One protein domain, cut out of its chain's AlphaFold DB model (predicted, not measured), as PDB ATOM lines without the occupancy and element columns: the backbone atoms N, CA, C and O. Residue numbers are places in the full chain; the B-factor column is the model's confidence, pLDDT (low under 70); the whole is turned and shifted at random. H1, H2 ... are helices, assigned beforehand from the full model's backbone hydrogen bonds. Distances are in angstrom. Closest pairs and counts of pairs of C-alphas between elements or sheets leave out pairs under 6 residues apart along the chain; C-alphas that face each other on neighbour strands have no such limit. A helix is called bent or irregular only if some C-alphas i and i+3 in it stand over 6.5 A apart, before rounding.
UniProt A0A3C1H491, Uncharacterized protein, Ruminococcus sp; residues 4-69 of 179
ATOM      1  N   THR A   4     -24.696  46.721 -20.967       85.44
ATOM      2  CA  THR A   4     -24.788  48.157 -20.676       85.44
ATOM      3  C   THR A   4     -25.054  49.013 -21.922       85.44
ATOM      4  O   THR A   4     -25.895  49.909 -21.884       85.44
ATOM      5  N   GLU A   5     -24.441  48.702 -23.068       87.25
ATOM      6  CA  GLU A   5     -24.691  49.411 -24.338       87.25
ATOM      7  C   GLU A   5     -26.119  49.186 -24.856       87.25
ATOM      8  O   GLU A   5     -26.752  50.106 -25.378       87.25
ATOM      9  N   LYS A   6     -26.647  47.964 -24.702       88.56
ATOM     10  CA  LYS A   6     -28.027  47.638 -25.093       88.56
ATOM     11  C   LYS A   6     -29.042  48.340 -24.190       88.56
ATOM     12  O   LYS A   6     -30.050  48.837 -24.689       88.56
ATOM     13  N   ILE A   7     -28.761  48.419 -22.890       88.31
ATOM     14  CA  ILE A   7     -29.600  49.124 -21.911       88.31
ATOM     15  C   ILE A   7     -29.610  50.630 -22.203       88.31
ATOM     16  O   ILE A   7     -30.680  51.235 -22.266       88.31
ATOM     17  N   ALA A   8     -28.445  51.224 -22.481       87.75
ATOM     18  CA  ALA A   8     -28.337  52.632 -22.858       87.75
ATOM     19  C   ALA A   8     -29.111  52.949 -24.152       87.75
ATOM     20  O   ALA A   8     -29.813  53.959 -24.232       87.75
ATOM     21  N   TYR A   9     -29.041  52.063 -25.152       90.50
ATOM     22  CA  TYR A   9     -29.829  52.189 -26.380       90.50
ATOM     23  C   TYR A   9     -31.341  52.124 -26.109       90.50
ATOM     24  O   TYR A   9     -32.098  52.941 -26.635       90.50
ATOM     25  N   MET A  10     -31.784  51.192 -25.260       86.38
ATOM     26  CA  MET A  10     -33.191  51.056 -24.877       86.38
ATOM     27  C   MET A  10     -33.702  52.298 -24.137       86.38
ATOM     28  O   MET A  10     -34.770  52.803 -24.482       86.38
ATOM     29  N   LYS A  11     -32.929  52.843 -23.187       84.12
ATOM     30  CA  LYS A  11     -33.269  54.099 -22.500       84.12
ATOM     31  C   LYS A  11     -33.386  55.271 -23.473       84.12
ATOM     32  O   LYS A  11     -34.387  55.981 -23.443       84.12
ATOM     33  N   GLY A  12     -32.427  55.431 -24.388       87.88
ATOM     34  CA  GLY A  12     -32.487  56.486 -25.406       87.88
ATOM     35  C   GLY A  12     -33.709  56.357 -26.322       87.88
ATOM     36  O   GLY A  12     -34.350  57.351 -26.663       87.88
ATOM     37  N   TYR A  13     -34.088  55.128 -26.676       86.44
ATOM     38  CA  TYR A  13     -35.307  54.869 -27.440       86.44
ATOM     39  C   TYR A  13     -36.576  55.207 -26.640       86.44
ATOM     40  O   TYR A  13     -37.492  55.833 -27.171       86.44
ATOM     41  N   MET A  14     -36.615  54.854 -25.352       82.44
ATOM     42  CA  MET A  14     -37.722  55.178 -24.448       82.44
ATOM     43  C   MET A  14     -37.907  56.683 -24.231       82.44
ATOM     44  O   MET A  14     -39.041  57.152 -24.149       82.44
ATOM     45  N   GLU A  15     -36.821  57.451 -24.164       80.31
ATOM     46  CA  GLU A  15     -36.883  58.915 -24.098       80.31
ATOM     47  C   GLU A  15     -37.403  59.525 -25.407       80.31
ATOM     48  O   GLU A  15     -38.190  60.471 -25.377       80.31
ATOM     49  N   GLY A  16     -37.029  58.946 -26.553       82.19
ATOM     50  CA  GLY A  16     -37.496  59.368 -27.877       82.19
ATOM     51  C   GLY A  16     -38.965  59.040 -28.180       82.19
ATOM     52  O   GLY A  16     -39.540  59.626 -29.093       82.19
ATOM     53  N   LEU A  17     -39.582  58.137 -27.414       80.19
ATOM     54  CA  LEU A  17     -41.000  57.774 -27.526       80.19
ATOM     55  C   LEU A  17     -41.955  58.809 -26.907       80.19
ATOM     56  O   LEU A  17     -43.166  58.624 -26.998       80.19
ATOM     57  N   GLU A  18     -41.433  59.870 -26.277       73.31
ATOM     58  CA  GLU A  18     -42.219  60.941 -25.640       73.31
ATOM     59  C   GLU A  18     -43.318  60.408 -24.696       73.31
ATOM     60  O   GLU A  18     -44.429  60.940 -24.633       73.31
ATOM     61  N   LEU A  19     -43.025  59.332 -23.956       73.19
ATOM     62  CA  LEU A  19     -43.991  58.711 -23.049       73.19
ATOM     63  C   LEU A  19     -44.490  59.726 -22.010       73.19
ATOM     64  O   LEU A  19     -43.704  60.330 -21.274       73.19
ATOM     65  N   ASP A  20     -45.812  59.884 -21.922       72.50
ATOM     66  CA  ASP A  20     -46.434  60.756 -20.932       72.50
ATOM     67  C   ASP A  20     -46.270  60.159 -19.526       72.50
ATOM     68  O   ASP A  20     -47.024  59.271 -19.105       72.50
ATOM     69  N   LYS A  21     -45.284  60.685 -18.786       67.94
ATOM     70  CA  LYS A  21     -44.904  60.276 -17.420       67.94
ATOM     71  C   LYS A  21     -46.028  60.440 -16.385       67.94
ATOM     72  O   LYS A  21     -45.884  60.008 -15.237       67.94
ATOM     73  N   ALA A  22     -47.155  61.054 -16.753       71.81
ATOM     74  CA  ALA A  22     -48.343  61.121 -15.909       71.81
ATOM     75  C   ALA A  22     -49.162  59.817 -15.919       71.81
ATOM     76  O   ALA A  22     -49.858  59.521 -14.941       71.81
ATOM     77  N   THR A  23     -49.070  59.022 -16.988       86.00
ATOM     78  CA  THR A  23     -49.827  57.772 -17.132       86.00
ATOM     79  C   THR A  23     -49.267  56.672 -16.228       86.00
ATOM     80  O   THR A  23     -48.061  56.574 -15.991       86.00
ATOM     81  N   LYS A  24     -50.151  55.820 -15.690       85.62
ATOM     82  CA  LYS A  24     -49.742  54.690 -14.835       85.62
ATOM     83  C   LYS A  24     -48.818  53.723 -15.589       85.62
ATOM     84  O   LYS A  24     -47.873  53.219 -15.000       85.62
ATOM     85  N   GLU A  25     -49.062  53.537 -16.884       83.25
ATOM     86  CA  GLU A  25     -48.271  52.688 -17.781       83.25
ATOM     87  C   GLU A  25     -46.844  53.227 -17.962       83.25
ATOM     88  O   GLU A  25     -45.883  52.487 -17.766       83.25
ATOM     89  N   SER A  26     -46.677  54.532 -18.221       83.44
ATOM     90  CA  SER A  26     -45.348  55.149 -18.347       83.44
ATOM     91  C   SER A  26     -44.531  55.072 -17.053       83.44
ATOM     92  O   SER A  26     -43.319  54.885 -17.109       83.44
ATOM     93  N   LYS A  27     -45.180  55.155 -15.884       85.00
ATOM     94  CA  LYS A  27     -44.497  54.991 -14.591       85.00
ATOM     95  C   LYS A  27     -43.941  53.584 -14.395       85.00
ATOM     96  O   LYS A  27     -42.817  53.460 -13.928       85.00
ATOM     97  N   VAL A  28     -44.701  52.552 -14.760       89.00
ATOM     98  CA  VAL A  28     -44.234  51.158 -14.673       89.00
ATOM     99  C   VAL A  28     -43.071  50.927 -15.635       89.00
ATOM    100  O   VAL A  28     -42.054  50.377 -15.233       89.00
ATOM    101  N   ILE A  29     -43.182  51.415 -16.871       86.75
ATOM    102  CA  ILE A  29     -42.119  51.302 -17.877       86.75
ATOM    103  C   ILE A  29     -40.838  52.021 -17.421       86.75
ATOM    104  O   ILE A  29     -39.745  51.493 -17.599       86.75
ATOM    105  N   ALA A  30     -40.956  53.196 -16.792       84.31
ATOM    106  CA  ALA A  30     -39.811  53.903 -16.221       84.31
ATOM    107  C   ALA A  30     -39.144  53.098 -15.093       84.31
ATOM    108  O   ALA A  30     -37.937  52.900 -15.131       84.31
ATOM    109  N   MET A  31     -39.930  52.554 -14.157       88.56
ATOM    110  CA  MET A  31     -39.400  51.696 -13.088       88.56
ATOM    111  C   MET A  31     -38.720  50.439 -13.642       88.56
ATOM    112  O   MET A  31     -37.668  50.048 -13.154       88.56
ATOM    113  N   MET A  32     -39.287  49.816 -14.681       89.69
ATOM    114  CA  MET A  32     -38.666  48.669 -15.350       89.69
ATOM    115  C   MET A  32     -37.323  49.036 -15.988       89.69
ATOM    116  O   MET A  32     -36.382  48.255 -15.908       89.69
ATOM    117  N   ALA A  33     -37.214  50.216 -16.602       87.94
ATOM    118  CA  ALA A  33     -35.957  50.675 -17.189       87.94
ATOM    119  C   ALA A  33     -34.880  50.979 -16.141       87.94
ATOM    120  O   ALA A  33     -33.704  50.750 -16.418       87.94
ATOM    121  N   ASP A  34     -35.274  51.468 -14.964       90.19
ATOM    122  CA  ASP A  34     -34.361  51.689 -13.842       90.19
ATOM    123  C   ASP A  34     -33.860  50.348 -13.277       90.19
ATOM    124  O   ASP A  34     -32.656  50.134 -13.190       90.19
ATOM    125  N   VAL A  35     -34.757  49.383 -13.029       93.50
ATOM    126  CA  VAL A  35     -34.369  48.036 -12.560       93.50
ATOM    127  C   VAL A  35     -33.444  47.335 -13.558       93.50
ATOM    128  O   VAL A  35     -32.473  46.699 -13.160       93.50
ATOM    129  N   ILE A  36     -33.707  47.457 -14.862       91.31
ATOM    130  CA  ILE A  36     -32.850  46.866 -15.898       91.31
ATOM    131  C   ILE A  36     -31.457  47.517 -15.914       91.31
ATOM    132  O   ILE A  36     -30.478  46.829 -16.191       91.31
ATOM    133  N   GLU A  37     -31.343  48.815 -15.619       91.25
ATOM    134  CA  GLU A  37     -30.043  49.484 -15.487       91.25
ATOM    135  C   GLU A  37     -29.268  48.982 -14.272       91.25
ATOM    136  O   GLU A  37     -28.096  48.630 -14.419       91.25
ATOM    137  N   ASP A  38     -29.931  48.861 -13.122       93.88
ATOM    138  CA  ASP A  38     -29.328  48.309 -11.906       93.88
ATOM    139  C   ASP A  38     -28.862  46.858 -12.126       93.88
ATOM    140  O   ASP A  38     -27.741  46.497 -11.769       93.88
ATOM    141  N   MET A  39     -29.676  46.034 -12.800       93.00
ATOM    142  CA  MET A  39     -29.286  44.680 -13.214       93.00
ATOM    143  C   MET A  39     -28.088  44.697 -14.166       93.00
ATOM    144  O   MET A  39     -27.209  43.845 -14.071       93.00
ATOM    145  N   GLY A  40     -28.043  45.659 -15.089       91.88
ATOM    146  CA  GLY A  40     -26.929  45.831 -16.016       91.88
ATOM    147  C   GLY A  40     -25.610  46.128 -15.309       91.88
ATOM    148  O   GLY A  40     -24.595  45.545 -15.679       91.88
ATOM    149  N   ALA A  41     -25.636  46.999 -14.297       91.75
ATOM    150  CA  ALA A  41     -24.470  47.316 -13.475       91.75
ATOM    151  C   ALA A  41     -24.030  46.110 -12.632       91.75
ATOM    152  O   ALA A  41     -22.863  45.738 -12.662       91.75
ATOM    153  N   TYR A  42     -24.975  45.440 -11.968       96.00
ATOM    154  CA  TYR A  42     -24.682  44.256 -11.159       96.00
ATOM    155  C   TYR A  42     -24.079  43.107 -11.983       96.00
ATOM    156  O   TYR A  42     -23.159  42.433 -11.531       96.00
ATOM    157  N   ILE A  43     -24.564  42.893 -13.211       95.25
ATOM    158  CA  ILE A  43     -24.005  41.880 -14.117       95.25
ATOM    159  C   ILE A  43     -22.579  42.243 -14.554       95.25
ATOM    160  O   ILE A  43     -21.756  41.342 -14.680       95.25
ATOM    161  N   ASP A  44     -22.271  43.523 -14.783       93.31
ATOM    162  CA  ASP A  44     -20.910  43.966 -15.133       93.31
ATOM    163  C   ASP A  44     -19.946  43.747 -13.950       93.31
ATOM    164  O   ASP A  44     -18.856  43.209 -14.130       93.31
ATOM    165  N   ASP A  45     -20.387  44.051 -12.726       95.62
ATOM    166  CA  ASP A  45     -19.625  43.777 -11.503       95.62
ATOM    167  C   ASP A  45     -19.387  42.273 -11.293       95.62
ATOM    168  O   ASP A  45     -18.274  41.863 -10.957       95.62
ATOM    169  N   LEU A  46     -20.405  41.437 -11.532       96.50
ATOM    170  CA  LEU A  46     -20.269  39.979 -11.480       96.50
ATOM    171  C   LEU A  46     -19.293  39.454 -12.534       96.50
ATOM    172  O   LEU A  46     -18.526  38.547 -12.232       96.50
ATOM    173  N   GLN A  47     -19.304  40.003 -13.751       95.94
ATOM    174  CA  GLN A  47     -18.354  39.605 -14.793       95.94
ATOM    175  C   GLN A  47     -16.913  39.851 -14.345       95.94
ATOM    176  O   GLN A  47     -16.097  38.945 -14.448       95.94
ATOM    177  N   ASN A  48     -16.635  41.013 -13.749       95.38
ATOM    178  CA  ASN A  48     -15.304  41.312 -13.218       95.38
ATOM    179  C   ASN A  48     -14.890  40.323 -12.110       95.38
ATOM    180  O   ASN A  48     -13.765  39.838 -12.112       95.38
ATOM    181  N   GLN A  49     -15.798  39.977 -11.190       97.94
ATOM    182  CA  GLN A  49     -15.511  38.999 -10.131       97.94
ATOM    183  C   GLN A  49     -15.272  37.582 -10.676       97.94
ATOM    184  O   GLN A  49     -14.435  36.853 -10.152       97.94
ATOM    185  N   VAL A  50     -16.007  37.178 -11.716       97.81
ATOM    186  CA  VAL A  50     -15.818  35.881 -12.385       97.81
ATOM    187  C   VAL A  50     -14.479  35.832 -13.116       97.81
ATOM    188  O   VAL A  50     -13.808  34.800 -13.074       97.81
ATOM    189  N   ASP A  51     -14.073  36.932 -13.750       97.31
ATOM    190  CA  ASP A  51     -12.766  37.038 -14.396       97.31
ATOM    191  C   ASP A  51     -11.640  36.908 -13.348       97.31
ATOM    192  O   ASP A  51     -10.757  36.066 -13.502       97.31
ATOM    193  N   GLU A  52     -11.729  37.636 -12.228       97.88
ATOM    194  CA  GLU A  52     -10.780  37.526 -11.104       97.88
ATOM    195  C   GLU A  52     -10.720  36.105 -10.513       97.88
ATOM    196  O   GLU A  52      -9.641  35.593 -10.206       97.88
ATOM    197  N   LEU A  53     -11.870  35.443 -10.356       97.94
ATOM    198  CA  LEU A  53     -11.929  34.075  -9.841       97.94
ATOM    199  C   LEU A  53     -11.301  33.073 -10.816       97.94
ATOM    200  O   LEU A  53     -10.669  32.115 -10.382       97.94
ATOM    201  N   THR A  54     -11.466  33.295 -12.119       98.00
ATOM    202  CA  THR A  54     -10.871  32.445 -13.156       98.00
ATOM    203  C   THR A  54      -9.347  32.536 -13.106       98.00
ATOM    204  O   THR A  54      -8.681  31.507 -13.073       98.00
ATOM    205  N   GLU A  55      -8.798  33.749 -12.986       97.75
ATOM    206  CA  GLU A  55      -7.355  33.958 -12.795       97.75
ATOM    207  C   GLU A  55      -6.836  33.279 -11.515       97.75
ATOM    208  O   GLU A  55      -5.745  32.707 -11.506       97.75
ATOM    209  N   LEU A  56      -7.618  33.305 -10.430       98.06
ATOM    210  CA  LEU A  56      -7.270  32.608  -9.192       98.06
ATOM    211  C   LEU A  56      -7.280  31.081  -9.359       98.06
ATOM    212  O   LEU A  56      -6.407  30.413  -8.811       98.06
ATOM    213  N   CYS A  57      -8.247  30.525 -10.091       97.88
ATOM    214  CA  CYS A  57      -8.291  29.094 -10.386       97.88
ATOM    215  C   CYS A  57      -7.072  28.647 -11.198       97.88
ATOM    216  O   CYS A  57      -6.487  27.623 -10.865       97.88
ATOM    217  N   ASP A  58      -6.655  29.430 -12.196       97.62
ATOM    218  CA  ASP A  58      -5.453  29.134 -12.986       97.62
ATOM    219  C   ASP A  58      -4.184  29.149 -12.113       97.62
ATOM    220  O   ASP A  58      -3.292  28.320 -12.284       97.62
ATOM    221  N   LEU A  59      -4.104  30.070 -11.146       97.75
ATOM    222  CA  LEU A  59      -3.000  30.108 -10.183       97.75
ATOM    223  C   LEU A  59      -3.010  28.887  -9.254       97.75
ATOM    224  O   LEU A  59      -1.967  28.283  -9.027       97.75
ATOM    225  N   LEU A  60      -4.180  28.520  -8.728       97.69
ATOM    226  CA  LEU A  60      -4.328  27.349  -7.865       97.69
ATOM    227  C   LEU A  60      -3.957  26.056  -8.595       97.69
ATOM    228  O   LEU A  60      -3.307  25.205  -8.001       97.69
ATOM    229  N   ASP A  61      -4.357  25.914  -9.859       97.12
ATOM    230  CA  ASP A  61      -4.009  24.758 -10.691       97.12
ATOM    231  C   ASP A  61      -2.490  24.638 -10.868       97.12
ATOM    232  O   ASP A  61      -1.914  23.576 -10.641       97.12
ATOM    233  N   HIS A  62      -1.820  25.754 -11.162       96.25
ATOM    234  CA  HIS A  62      -0.364  25.794 -11.259       96.25
ATOM    235  C   HIS A  62       0.325  25.423  -9.937       96.25
ATOM    236  O   HIS A  62       1.210  24.569  -9.927       96.25
ATOM    237  N   ASP A  63      -0.088  26.033  -8.823       96.31
ATOM    238  CA  ASP A  63       0.489  25.763  -7.501       96.31
ATOM    239  C   ASP A  63       0.289  24.292  -7.090       96.31
ATOM    240  O   ASP A  63       1.187  23.669  -6.522       96.31
ATOM    241  N   LEU A  64      -0.879  23.709  -7.389       94.69
ATOM    242  CA  LEU A  64      -1.147  22.292  -7.142       94.69
ATOM    243  C   LEU A  64      -0.305  21.384  -8.041       94.69
ATOM    244  O   LEU A  64       0.169  20.363  -7.553       94.69
ATOM    245  N   GLY A  65      -0.067  21.761  -9.297       90.44
ATOM    246  CA  GLY A  65       0.820  21.028 -10.201       90.44
ATOM    247  C   GLY A  65       2.284  21.025  -9.744       90.44
ATOM    248  O   GLY A  65       2.966  20.006  -9.860       90.44
ATOM    249  N   GLU A  66       2.770  22.130  -9.163       92.19
ATOM    250  CA  GLU A  66       4.100  22.170  -8.531       92.19
ATOM    251  C   GLU A  66       4.171  21.216  -7.331       92.19
ATOM    252  O   GLU A  66       5.103  20.420  -7.227       92.19
ATOM    253  N   VAL A  67       3.155  21.236  -6.461       91.88
ATOM    254  CA  VAL A  67       3.068  20.312  -5.317       91.88
ATOM    255  C   VAL A  67       2.969  18.859  -5.778       91.88
ATOM    256  O   VAL A  67       3.586  17.989  -5.165       91.88
ATOM    257  N   GLU A  68       2.208  18.579  -6.839       88.25
ATOM    258  CA  GLU A  68       2.092  17.238  -7.410       88.25
ATOM    259  C   GLU A  68       3.450  16.745  -7.907       88.25
ATOM    260  O   GLU A  68       3.847  15.628  -7.593       88.25
ATOM    261  N   THR A  69       4.194  17.607  -8.599       85.81
ATOM    262  CA  THR A  69       5.540  17.284  -9.079       85.81
ATOM    263  C   THR A  69       6.489  16.983  -7.918       85.81
ATOM    264  O   THR A  69       7.165  15.957  -7.927       85.81
TER     265      THR A  69
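This is residues 4 to 69 of the 179 residues of an uncharacterized protein of Ruminococcus sp (UniProt A0A3C1H491). A lopsided helical hairpin: the short helix H1 runs first, the chain folds back through a short link, and the very long helix H2 returns beside it, nearly parallel in line but opposite in direction. Residues 45 to 69 of H2 stick out as a free arm, which makes most of the length. The printed part has 66 residues with two named helices, H1 then H2, and no named strand; the class is all helix. It is extended, with a radius of gyration of the C-alphas of 21.0 A, and the C-alphas span 69 by 18 by 9 A.

Start with H1, residues 4 to 16, and go on to H2, residues 24 to 69; the two form a helical hairpin. They touch, with 8 pairs of C-alphas within 8 A, and H2 does so with residues 33 to 44 alone. Look at Thr 4 and Gly 40 for the closest C-alphas, 5.6 A apart. The helices stand at a shallow tilt of 7 degrees and run opposite ways. In H1 and H2 every backbone O i to N i+4 pair is within hydrogen-bond range.

Find C-alpha 4 at (-24.788, 48.157, -20.676); from there H1 runs 18.4 A to C-alpha 16 at (-37.496, 59.368, -27.877). Pick up H2 at C-alpha 24, (-49.742, 54.690, -14.835), and trace it for 67.0 A to C-alpha 69 at (5.540, 17.284, -9.079). Neither helix is bent.

The C-alphas of Ala 22 and Thr 69 are the two farthest apart, at 69.8 A. Set aside residues 45 to 69, which stand free, and the remaining 41 residues span 32 by 17 by 8 A. The printed part has no cut, and the link from H1 to H2, 7 residues, is short. In the B-factor column the mean pLDDT of the printed part is 89.7, and residue 21 of this model is under 70.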